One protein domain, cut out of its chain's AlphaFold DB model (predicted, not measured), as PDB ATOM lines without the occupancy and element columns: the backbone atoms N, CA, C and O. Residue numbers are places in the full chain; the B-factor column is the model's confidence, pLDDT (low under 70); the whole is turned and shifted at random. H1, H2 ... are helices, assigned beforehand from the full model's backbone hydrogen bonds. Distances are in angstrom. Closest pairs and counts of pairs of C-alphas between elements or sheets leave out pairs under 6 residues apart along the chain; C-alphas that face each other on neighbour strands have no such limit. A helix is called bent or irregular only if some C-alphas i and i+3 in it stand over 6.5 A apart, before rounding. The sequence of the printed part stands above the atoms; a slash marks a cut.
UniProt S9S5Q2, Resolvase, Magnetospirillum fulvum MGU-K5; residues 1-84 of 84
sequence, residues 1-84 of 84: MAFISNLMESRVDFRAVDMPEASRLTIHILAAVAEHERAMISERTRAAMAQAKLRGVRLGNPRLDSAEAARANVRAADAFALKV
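Overview. This is residues 1 to 84 of the 84 residues of the protein "Resolvase" of Magnetospirillum fulvum MGU-K5 (UniProt S9S5Q2). The model is a large open V: the long helix H2 makes one arm, H3 makes the other, and the link of residues 55 to 63 turns the corner between them. At the far end of H2 from that corner, the short helix H1 folds back beside the first turns of H2 as a lopsided helical hairpin, while H3 sticks out with no other helix on it. The 84 printed residues hold three named helices, in the order H1, H2, H3, and no named strand; the class is all helix. The whole is extended, with a radius of gyration of the C-alphas of 23.0 A, and its outline is flat, spanning 57 by 49 by 21 A.

Arrangement. Begin with the longest helix, H2, residues 24 to 54. Look beside its residues 24 to 31, with which alone it touches H1, residues 2 to 9. The closest C-alphas of the two are those of Ile 4 and Ala 31, 7.2 A apart. Their lines stand at a shallow tilt of 3 degrees and they run opposite ways, a helical hairpin. Now go past the other end of H2 to H3, residues 64 to 81, which touches no helix: H2 and H3 are apart, and H1 and H3 are apart. Residues 36 to 48 of H2 stand free, and so do residues 60 to 84, of which 64 to 81 belong to H3. In the backbones of H1, H2 and H3, every O i to N i+4 pair is within hydrogen-bond range.

Along the chain. Find C-alpha 24 at (36.651, 56.381, 134.345); from there H2 runs 45.6 A to C-alpha 54 at (2.434, 86.328, 131.148). H1 runs from Ala 2 to Glu 9, 10.5 A from first to last C-alpha. H3 runs from Leu 64 to Ala 81, 25.7 A, and you will find its last C-alpha at (-4.288, 59.745, 168.240). No helix is bent.

Size, cuts and confidence. Look at Glu 21 and Val 84 for the two C-alphas farthest apart, 61.2 A; the first and last printed C-alphas, those of Met 1 and Val 84, are 47.3 A apart. The printed part has no cut. The link from H1 to H2 is long, with 14 residues, and the C-alphas of these residues 10 to 23 lie 23 to 29 A from the mean of all C-alphas. The link from H2 to H3 is short, with 9 residues. In the B-factor column the mean pLDDT of the printed part is 90.3, and residues 1 and 84 are under 70.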
ATOM      1  N   MET A   1      26.366  66.843 140.744       65.44
ATOM      2  CA  MET A   1      27.487  65.919 140.458       65.44
ATOM      3  C   MET A   1      27.919  64.986 141.583       65.44
ATOM      4  O   MET A   1      28.608  64.025 141.278       65.44
ATOM      5  N   ALA A   2      27.525  65.198 142.847       79.75
ATOM      6  CA  ALA A   2      28.125  64.482 143.983       79.75
ATOM      7  C   ALA A   2      28.142  62.942 143.864       79.75
ATOM      8  O   ALA A   2      29.132  62.321 144.220       79.75
ATOM      9  N   PHE A   3      27.091  62.319 143.322       86.81
ATOM     10  CA  PHE A   3      27.001  60.855 143.269       86.81
ATOM     11  C   PHE A   3      28.098  60.190 142.419       86.81
ATOM     12  O   PHE A   3      28.800  59.318 142.919       86.81
ATOM     13  N   ILE A   4      28.270  60.605 141.157       86.62
ATOM     14  CA  ILE A   4      29.241  59.970 140.246       86.62
ATOM     15  C   ILE A   4      30.678  60.261 140.686       86.62
ATOM     16  O   ILE A   4      31.509  59.357 140.664       86.62
ATOM     17  N   SER A   5      30.966  61.484 141.144       82.75
ATOM     18  CA  SER A   5      32.281  61.824 141.702       82.75
ATOM     19  C   SER A   5      32.621  60.946 142.909       82.75
ATOM     20  O   SER A   5      33.674  60.314 142.916       82.75
ATOM     21  N   ASN A   6      31.695  60.801 143.863       89.06
ATOM     22  CA  ASN A   6      31.898  59.954 145.043       89.06
ATOM     23  C   ASN A   6      32.049  58.469 144.678       89.06
ATOM     24  O   ASN A   6      32.872  57.771 145.262       89.06
ATOM     25  N   LEU A   7      31.272  57.974 143.710       87.62
ATOM     26  CA  LEU A   7      31.384  56.597 143.227       87.62
ATOM     27  C   LEU A   7      32.752  56.341 142.589       87.62
ATOM     28  O   LEU A   7      33.335  55.282 142.792       87.62
ATOM     29  N   MET A   8      33.293  57.311 141.858       82.56
ATOM     30  CA  MET A   8      34.619  57.181 141.271       82.56
ATOM     31  C   MET A   8      35.734  57.302 142.312       82.56
ATOM     32  O   MET A   8      36.738  56.602 142.201       82.56
ATOM     33  N   GLU A   9      35.584  58.143 143.330       84.62
ATOM     34  CA  GLU A   9      36.517  58.199 144.467       84.62
ATOM     35  C   GLU A   9      36.449  56.949 145.352       84.62
ATOM     36  O   GLU A   9      37.418  56.611 146.037       84.62
ATOM     37  N   SER A  10      35.331  56.220 145.308       82.81
ATOM     38  CA  SER A  10      35.240  54.913 145.939       82.81
ATOM     39  C   SER A  10      36.241  53.947 145.292       82.81
ATOM     40  O   SER A  10      36.450  53.946 144.080       82.81
ATOM     41  N   ARG A  11      36.871  53.089 146.101       79.75
ATOM     42  CA  ARG A  11      37.801  52.044 145.628       79.75
ATOM     43  C   ARG A  11      37.071  50.859 144.972       79.75
ATOM     44  O   ARG A  11      37.534  49.727 145.066       79.75
ATOM     45  N   VAL A  12      35.902  51.107 144.386       85.88
ATOM     46  CA  VAL A  12      35.059  50.105 143.735       85.88
ATOM     47  C   VAL A  12      35.112  50.339 142.233       85.88
ATOM     48  O   VAL A  12      34.833  51.438 141.754       85.88
ATOM     49  N   ASP A  13      35.442  49.288 141.487       82.19
ATOM     50  CA  ASP A  13      35.402  49.326 140.031       82.19
ATOM     51  C   ASP A  13      33.950  49.289 139.551       82.19
ATOM     52  O   ASP A  13      33.265  48.266 139.595       82.19
ATOM     53  N   PHE A  14      33.468  50.443 139.100       85.94
ATOM     54  CA  PHE A  14      32.172  50.558 138.454       85.94
ATOM     55  C   PHE A  14      32.259  50.068 137.005       85.94
ATOM     56  O   PHE A  14      33.087  50.549 136.231       85.94
ATOM     57  N   ARG A  15      31.360  49.153 136.625       89.25
ATOM     58  CA  ARG A  15      31.215  48.660 135.252       89.25
ATOM     59  C   ARG A  15      29.762  48.763 134.807       89.25
ATOM     60  O   ARG A  15      28.880  48.172 135.427       89.25
ATOM     61  N   ALA A  16      29.532  49.487 133.719       90.38
ATOM     62  CA  ALA A  16      28.235  49.534 133.059       90.38
ATOM     63  C   ALA A  16      28.059  48.264 132.204       90.38
ATOM     64  O   ALA A  16      28.968  47.886 131.470       90.38
ATOM     65  N   VAL A  17      26.933  47.558 132.334       95.12
ATOM     66  CA  VAL A  17      26.710  46.274 131.628       95.12
ATOM     67  C   VAL A  17      26.421  46.489 130.140       95.12
ATOM     68  O   VAL A  17      26.762  45.652 129.311       95.12
ATOM     69  N   ASP A  18      25.813  47.621 129.810       94.69
ATOM     70  CA  ASP A  18      25.488  48.086 128.461       94.69
ATOM     71  C   ASP A  18      26.673  48.748 127.745       94.69
ATOM     72  O   ASP A  18      26.737  48.704 126.520       94.69
ATOM     73  N   MET A  19      27.630  49.304 128.496       93.94
ATOM     74  CA  MET A  19      28.891  49.847 127.971       93.94
ATOM     75  C   MET A  19      30.098  49.371 128.810       93.94
ATOM     76  O   MET A  19      30.676  50.146 129.582       93.94
ATOM     77  N   PRO A  20      30.479  48.082 128.707       92.50
ATOM     78  CA  PRO A  20      31.496  47.467 129.565       92.50
ATOM     79  C   PRO A  20      32.908  48.056 129.457       92.50
ATOM     80  O   PRO A  20      33.715  47.848 130.363       92.50
ATOM     81  N   GLU A  21      33.211  48.731 128.354       92.12
ATOM     82  CA  GLU A  21      34.481  49.382 128.022       92.12
ATOM     83  C   GLU A  21      34.573  50.837 128.508       92.12
ATOM     84  O   GLU A  21      35.607  51.488 128.330       92.12
ATOM     85  N   ALA A  22      33.508  51.365 129.120       91.12
ATOM     86  CA  ALA A  22      33.476  52.731 129.617       91.12
ATOM     87  C   ALA A  22      34.571  52.963 130.666       91.12
ATOM     88  O   ALA A  22      34.505  52.481 131.797       91.12
ATOM     89  N   SER A  23      35.579  53.750 130.294       90.31
ATOM     90  CA  SER A  23      36.631  54.150 131.222       90.31
ATOM     91  C   SER A  23      36.119  55.169 132.246       90.31
ATOM     92  O   SER A  23      35.135  55.879 132.024       90.31
ATOM     93  N   ARG A  24      36.865  55.325 133.342       86.69
ATOM     94  CA  ARG A  24      36.651  56.381 134.345       86.69
ATOM     95  C   ARG A  24      36.537  57.776 133.711       86.69
ATOM     96  O   ARG A  24      35.628  58.529 134.044       86.69
ATOM     97  N   LEU A  25      37.415  58.102 132.758       89.31
ATOM     98  CA  LEU A  25      37.364  59.375 132.029       89.31
ATOM     99  C   LEU A  25      36.053  59.523 131.244       89.31
ATOM    100  O   LEU A  25      35.401  60.562 131.326       89.31
ATOM    101  N   THR A  26      35.652  58.473 130.524       92.12
ATOM    102  CA  THR A  26      34.410  58.449 129.743       92.12
ATOM    103  C   THR A  26      33.197  58.720 130.633       92.12
ATOM    104  O   THR A  26      32.370  59.569 130.305       92.12
ATOM    105  N   ILE A  27      33.125  58.065 131.794       90.75
ATOM    106  CA  ILE A  27      32.033  58.244 132.760       90.75
ATOM    107  C   ILE A  27      31.983  59.688 133.280       90.75
ATOM    108  O   ILE A  27      30.901  60.267 133.370       90.75
ATOM    109  N   HIS A  28      33.132  60.304 133.574       89.06
ATOM    110  CA  HIS A  28      33.183  61.708 133.995       89.06
ATOM    111  C   HIS A  28      32.693  62.676 132.921       89.06
ATOM    112  O   HIS A  28      31.925  63.588 133.228       89.06
ATOM    113  N   ILE A  29      33.106  62.474 131.670       93.00
ATOM    114  CA  ILE A  29      32.661  63.311 130.554       93.00
ATOM    115  C   ILE A  29      31.147  63.174 130.375       93.00
ATOM    116  O   ILE A  29      30.449  64.183 130.300       93.00
ATOM    117  N   LEU A  30      30.620  61.948 130.377       93.56
ATOM    118  CA  LEU A  30      29.182  61.707 130.246       93.56
ATOM    119  C   LEU A  30      28.386  62.322 131.399       93.56
ATOM    120  O   LEU A  30      27.345  62.933 131.168       93.56
ATOM    121  N   ALA A  31      28.895  62.235 132.629       92.56
ATOM    122  CA  ALA A  31      28.282  62.909 133.765       92.56
ATOM    123  C   ALA A  31      28.259  64.437 133.574       92.56
ATOM    124  O   ALA A  31      27.251  65.073 133.885       92.56
ATOM    125  N   ALA A  32      29.342  65.026 133.050       93.31
ATOM    126  CA  ALA A  32      29.434  66.466 132.785       93.31
ATOM    127  C   ALA A  32      28.428  66.916 131.725       93.31
ATOM    128  O   ALA A  32      27.723  67.910 131.916       93.31
ATOM    129  N   VAL A  33      28.304  66.142 130.648       96.12
ATOM    130  CA  VAL A  33      27.305  66.376 129.602       96.12
ATOM    131  C   VAL A  33      25.891  66.286 130.179       96.12
ATOM    132  O   VAL A  33      25.102  67.210 129.997       96.12
ATOM    133  N   ALA A  34      25.584  65.243 130.954       95.19
ATOM    134  CA  ALA A  34      24.268  65.073 131.569       95.19
ATOM    135  C   ALA A  34      23.904  66.222 132.530       95.19
ATOM    136  O   ALA A  34      22.752  66.661 132.588       95.19
ATOM    137  N   GLU A  35      24.873  66.753 133.284       95.00
ATOM    138  CA  GLU A  35      24.646  67.933 134.124       95.00
ATOM    139  C   GLU A  35      24.331  69.180 133.296       95.00
ATOM    140  O   GLU A  35      23.399  69.921 133.641       95.00
ATOM    141  N   HIS A  36      25.077  69.405 132.215       96.75
ATOM    142  CA  HIS A  36      24.829  70.517 131.306       96.75
ATOM    143  C   HIS A  36      23.430  70.424 130.686       96.75
ATOM    144  O   HIS A  36      22.662  71.387 130.735       96.75
ATOM    145  N   GLU A  37      23.043  69.248 130.190       97.69
ATOM    146  CA  GLU A  37      21.708  69.017 129.635       97.69
ATOM    147  C   GLU A  37      20.603  69.280 130.663       97.69
ATOM    148  O   GLU A  37      19.621  69.965 130.364       97.69
ATOM    149  N   ARG A  38      20.779  68.818 131.907       96.94
ATOM    150  CA  ARG A  38      19.845  69.105 133.004       96.94
ATOM    151  C   ARG A  38      19.673  70.610 133.220       96.94
ATOM    152  O   ARG A  38      18.545  71.070 133.425       96.94
ATOM    153  N   ALA A  39      20.766  71.374 133.204       97.50
ATOM    154  CA  ALA A  39      20.719  72.826 133.364       97.50
ATOM    155  C   ALA A  39      19.954  73.487 132.205       97.50
ATOM    156  O   ALA A  39      19.023  74.254 132.457       97.50
ATOM    157  N   MET A  40      20.261  73.098 130.965       98.50
ATOM    158  CA  MET A  40      19.599  73.600 129.755       98.50
ATOM    159  C   MET A  40      18.096  73.291 129.731       98.50
ATOM    160  O   MET A  40      17.282  74.149 129.382       98.50
ATOM    161  N   ILE A  41      17.695  72.081 130.133       98.25
ATOM    162  CA  ILE A  41      16.279  71.711 130.267       98.25
ATOM    163  C   ILE A  41      15.610  72.594 131.321       98.25
ATOM    164  O   ILE A  41      14.551  73.162 131.059       98.25
ATOM    165  N   SER A  42      16.236  72.754 132.492       98.38
ATOM    166  CA  SER A  42      15.688  73.587 133.566       98.38
ATOM    167  C   SER A  42      15.477  75.029 133.115       98.38
ATOM    168  O   SER A  42      14.410  75.597 133.356       98.38
ATOM    169  N   GLU A  43      16.464  75.608 132.432       98.56
ATOM    170  CA  GLU A  43      16.390  76.959 131.886       98.56
ATOM    171  C   GLU A  43      15.218  77.097 130.909       98.56
ATOM    172  O   GLU A  43      14.358  77.963 131.088       98.56
ATOM    173  N   ARG A  44      15.115  76.184 129.937       98.50
ATOM    174  CA  ARG A  44      14.045  76.203 128.935       98.50
ATOM    175  C   ARG A  44      12.662  76.051 129.566       98.50
ATOM    176  O   ARG A  44      11.738  76.781 129.203       98.50
ATOM    177  N   THR A  45      12.506  75.149 130.535       98.06
ATOM    178  CA  THR A  45      11.238  74.964 131.255       98.06
ATOM    179  C   THR A  45      10.869  76.215 132.048       98.06
ATOM    180  O   THR A  45       9.716  76.644 132.011       98.06
ATOM    181  N   ARG A  46      11.829  76.850 132.733       97.81
ATOM    182  CA  ARG A  46      11.590  78.106 133.464       97.81
ATOM    183  C   ARG A  46      11.186  79.238 132.525       97.81
ATOM    184  O   ARG A  46      10.218  79.936 132.825       97.81
ATOM    185  N   ALA A  47      11.861  79.379 131.387       98.31
ATOM    186  CA  ALA A  47      11.519  80.369 130.372       98.31
ATOM    187  C   ALA A  47      10.094  80.156 129.833       98.31
ATOM    188  O   ALA A  47       9.294  81.092 129.798       98.31
ATOM    189  N   ALA A  48       9.730  78.913 129.501       97.88
ATOM    190  CA  ALA A  48       8.381  78.574 129.051       97.88
ATOM    191  C   ALA A  48       7.316  78.861 130.125       97.88
ATOM    192  O   ALA A  48       6.271  79.440 129.820       97.88
ATOM    193  N   MET A  49       7.584  78.524 131.392       98.00
ATOM    194  CA  MET A  49       6.685  78.838 132.508       98.00
ATOM    195  C   MET A  49       6.520  80.346 132.714       98.00
ATOM    196  O   MET A  49       5.412  80.796 133.003       98.00
ATOM    197  N   ALA A  50       7.585  81.138 132.560       97.56
ATOM    198  CA  ALA A  50       7.498  82.594 132.643       97.56
ATOM    199  C   ALA A  50       6.568  83.154 131.556       97.56
ATOM    200  O   ALA A  50       5.670  83.938 131.859       97.56
ATOM    201  N   GLN A  51       6.703  82.675 130.316       98.19
ATOM    202  CA  GLN A  51       5.809  83.058 129.221       98.19
ATOM    203  C   GLN A  51       4.364  82.601 129.455       98.19
ATOM    204  O   GLN A  51       3.429  83.354 129.196       98.19
ATOM    205  N   ALA A  52       4.152  81.398 129.996       97.19
ATOM    206  CA  ALA A  52       2.819  80.923 130.359       97.19
ATOM    207  C   ALA A  52       2.156  81.816 131.425       97.19
ATOM    208  O   ALA A  52       0.977  82.145 131.294       97.19
ATOM    209  N   LYS A  53       2.911  82.275 132.436       95.75
ATOM    210  CA  LYS A  53       2.407  83.229 133.439       95.75
ATOM    211  C   LYS A  53       1.994  84.561 132.813       95.75
ATOM    212  O   LYS A  53       0.936  85.072 133.158       95.75
ATOM    213  N   LEU A  54       2.782  85.095 131.872       96.75
ATOM    214  CA  LEU A  54       2.434  86.328 131.148       96.75
ATOM    215  C   LEU A  54       1.143  86.179 130.334       96.75
ATOM    216  O   LEU A  54       0.364  87.119 130.235       96.75
ATOM    217  N   ARG A  55       0.880  84.979 129.809       97.19
ATOM    218  CA  ARG A  55      -0.379  84.633 129.128       97.19
ATOM    219  C   ARG A  55      -1.559  84.412 130.086       97.19
ATOM    220  O   ARG A  55      -2.639  84.057 129.631       97.19
ATOM    221  N   GLY A  56      -1.367  84.575 131.397       94.38
ATOM    222  CA  GLY A  56      -2.412  84.401 132.409       94.38
ATOM    223  C   GLY A  56      -2.652  82.954 132.848       94.38
ATOM    224  O   GLY A  56      -3.629  82.683 133.544       94.38
ATOM    225  N   VAL A  57      -1.780  82.006 132.484       95.25
ATOM    226  CA  VAL A  57      -1.918  80.609 132.927       95.25
ATOM    227  C   VAL A  57      -1.656  80.517 134.433       95.25
ATOM    228  O   VAL A  57      -0.557  80.818 134.907       95.25
ATOM    229  N   ARG A  58      -2.653  80.047 135.196       90.44
ATOM    230  CA  ARG A  58      -2.499  79.739 136.626       90.44
ATOM    231  C   ARG A  58      -1.691  78.446 136.784       90.44
ATOM    232  O   ARG A  58      -2.191  77.358 136.525       90.44
ATOM    233  N   LEU A  59      -0.437  78.581 137.209       88.94
ATOM    234  CA  LEU A  59       0.452  77.459 137.532       88.94
ATOM    235  C   LEU A  59       0.319  77.052 139.010       88.94
ATOM    236  O   LEU A  59      -0.097  77.852 139.846       88.94
ATOM    237  N   GLY A  60       0.732  75.825 139.339       88.38
ATOM    238  CA  GLY A  60       0.621  75.263 140.690       88.38
ATOM    239  C   GLY A  60      -0.686  74.500 140.904       88.38
ATOM    240  O   GLY A  60      -1.404  74.197 139.954       88.38
ATOM    241  N   ASN A  61      -0.987  74.141 142.152       87.31
ATOM    242  CA  ASN A  61      -2.222  73.428 142.464       87.31
ATOM    243  C   ASN A  61      -3.418  74.411 142.420       87.31
ATOM    244  O   ASN A  61      -3.445  75.366 143.194       87.31
ATOM    245  N   PRO A  62      -4.431  74.210 141.560       82.75
ATOM    246  CA  PRO A  62      -5.604  75.086 141.515       82.75
ATOM    247  C   PRO A  62      -6.522  74.934 142.738       82.75
ATOM    248  O   PRO A  62      -7.393  75.768 142.949       82.75
ATOM    249  N   ARG A  63      -6.335  73.881 143.544       87.25
ATOM    250  CA  ARG A  63      -7.146  73.524 144.715       87.25
ATOM    251  C   ARG A  63      -6.351  73.609 146.029       87.25
ATOM    252  O   ARG A  63      -6.567  72.790 146.924       87.25
ATOM    253  N   LEU A  64      -5.405  74.551 146.129       85.44
ATOM    254  CA  LEU A  64      -4.525  74.703 147.301       85.44
ATOM    255  C   LEU A  64      -5.305  74.763 148.615       85.44
ATOM    256  O   LEU A  64      -4.995  73.986 149.509       85.44
ATOM    257  N   ASP A  65      -6.370  75.557 148.677       84.62
ATOM    258  CA  ASP A  65      -7.174  75.735 149.893       84.62
ATOM    259  C   ASP A  65      -7.748  74.404 150.408       84.62
ATOM    260  O   ASP A  65      -7.641  74.066 151.585       84.62
ATOM    261  N   SER A  66      -8.283  73.572 149.506       86.19
ATOM    262  CA  SER A  66      -8.777  72.237 149.876       86.19
ATOM    263  C   SER A  66      -7.657  71.280 150.302       86.19
ATOM    264  O   SER A  66      -7.859  70.437 151.176       86.19
ATOM    265  N   ALA A  67      -6.463  71.415 149.720       85.56
ATOM    266  CA  ALA A  67      -5.308  70.603 150.086       85.56
ATOM    267  C   ALA A  67      -4.743  71.011 151.458       85.56
ATOM    268  O   ALA A  67      -4.296  70.154 152.221       85.56
ATOM    269  N   GLU A  68      -4.784  72.297 151.795       87.69
ATOM    270  CA  GLU A  68      -4.415  72.807 153.116       87.69
ATOM    271  C   GLU A  68      -5.407  72.366 154.188       87.69
ATOM    272  O   GLU A  68      -4.978  71.888 155.242       87.69
ATOM    273  N   ALA A  69      -6.709  72.420 153.895       87.12
ATOM    274  CA  ALA A  69      -7.749  71.893 154.774       87.12
ATOM    275  C   ALA A  69      -7.567  70.386 155.029       87.12
ATOM    276  O   ALA A  69      -7.582  69.942 156.177       87.12
ATOM    277  N   ALA A  70      -7.292  69.596 153.983       86.62
ATOM    278  CA  ALA A  70      -7.005  68.170 154.128       86.62
ATOM    279  C   ALA A  70      -5.769  67.915 155.013       86.62
ATOM    280  O   ALA A  70      -5.810  67.070 155.905       86.62
ATOM    281  N   ARG A  71      -4.687  68.683 154.829       88.38
ATOM    282  CA  ARG A  71      -3.486  68.594 155.679       88.38
ATOM    283  C   ARG A  71      -3.765  68.988 157.129       88.38
ATOM    284  O   ARG A  71      -3.195  68.387 158.035       88.38
ATOM    285  N   ALA A  72      -4.607  69.992 157.364       89.88
ATOM    286  CA  ALA A  72      -5.010  70.388 158.709       89.88
ATOM    287  C   ALA A  72      -5.805  69.278 159.409       89.88
ATOM    288  O   ALA A  72      -5.518  68.975 160.564       89.88
ATOM    289  N   ASN A  73      -6.719  68.622 158.689       90.81
ATOM    290  CA  ASN A  73      -7.493  67.496 159.207       90.81
ATOM    291  C   ASN A  73      -6.603  66.303 159.571       90.81
ATOM    292  O   ASN A  73      -6.778  65.729 160.641       90.81
ATOM    293  N   VAL A  74      -5.615  65.971 158.729       92.12
ATOM    294  CA  VAL A  74      -4.628  64.921 159.038       92.12
ATOM    295  C   VAL A  74      -3.859  65.263 160.316       92.12
ATOM    296  O   VAL A  74      -3.844  64.466 161.243       92.12
ATOM    297  N   ARG A  75      -3.326  66.489 160.435       92.75
ATOM    298  CA  ARG A  75      -2.618  66.923 161.655       92.75
ATOM    299  C   ARG A  75      -3.493  66.861 162.908       92.75
ATOM    300  O   ARG A  75      -3.002  66.510 163.976       92.75
ATOM    301  N   ALA A  76      -4.768  67.231 162.796       91.19
ATOM    302  CA  ALA A  76      -5.711  67.161 163.907       91.19
ATOM    303  C   ALA A  76      -5.999  65.708 164.320       91.19
ATOM    304  O   ALA A  76      -6.048  65.422 165.516       91.19
ATOM    305  N   ALA A  77      -6.137  64.798 163.352       90.69
ATOM    306  CA  ALA A  77      -6.312  63.371 163.605       90.69
ATOM    307  C   ALA A  77      -5.069  62.753 164.271       90.69
ATOM    308  O   ALA A  77      -5.204  62.065 165.281       90.69
ATOM    309  N   ASP A  78      -3.868  63.075 163.783       93.69
ATOM    310  CA  ASP A  78      -2.601  62.610 164.366       93.69
ATOM    311  C   ASP A  78      -2.430  63.114 165.811       93.69
ATOM    312  O   ASP A  78      -2.070  62.360 166.715       93.69
ATOM    313  N   ALA A  79      -2.744  64.390 166.063       91.69
ATOM    314  CA  ALA A  79      -2.678  64.979 167.400       91.69
ATOM    315  C   ALA A  79      -3.720  64.399 168.369       91.69
ATOM    316  O   ALA A  79      -3.492  64.396 169.578       91.69
ATOM    317  N   PHE A  80      -4.870  63.946 167.864       89.88
ATOM    318  CA  PHE A  80      -5.865  63.232 168.658       89.88
ATOM    319  C   PHE A  80      -5.386  61.817 169.003       89.88
ATOM    320  O   PHE A  80      -5.485  61.417 170.159       89.88
ATOM    321  N   ALA A  81      -4.800  61.101 168.041       88.50
ATOM    322  CA  ALA A  81      -4.288  59.745 168.240       88.50
ATOM    323  C   ALA A  81      -3.177  59.659 169.302       88.50
ATOM    324  O   ALA A  81      -3.072  58.649 169.983       88.50
ATOM    325  N   LEU A  82      -2.378  60.717 169.480       90.19
ATOM    326  CA  LEU A  82      -1.322  60.795 170.503       90.19
ATOM    327  C   LEU A  82      -1.826  61.140 171.917       90.19
ATOM    328  O   LEU A  82      -1.036  61.144 172.860       90.19
ATOM    329  N   LYS A  83      -3.104  61.509 172.067       74.44
ATOM    330  CA  LYS A  83      -3.726  61.852 173.361       74.44
ATOM    331  C   LYS A  83      -4.516  60.695 173.979       74.44
ATOM    332  O   LYS A  83      -5.033  60.864 175.082       74.44
ATOM    333  N   VAL A  84      -4.639  59.581 173.258       54.34
ATOM    334  CA  VAL A  84      -5.252  58.317 173.696       54.34
ATOM    335  C   VAL A  84      -4.139  57.357 174.086       54.34
ATOM    336  O   VAL A  84      -4.303  56.683 175.125       54.34
TER     337      VAL A  84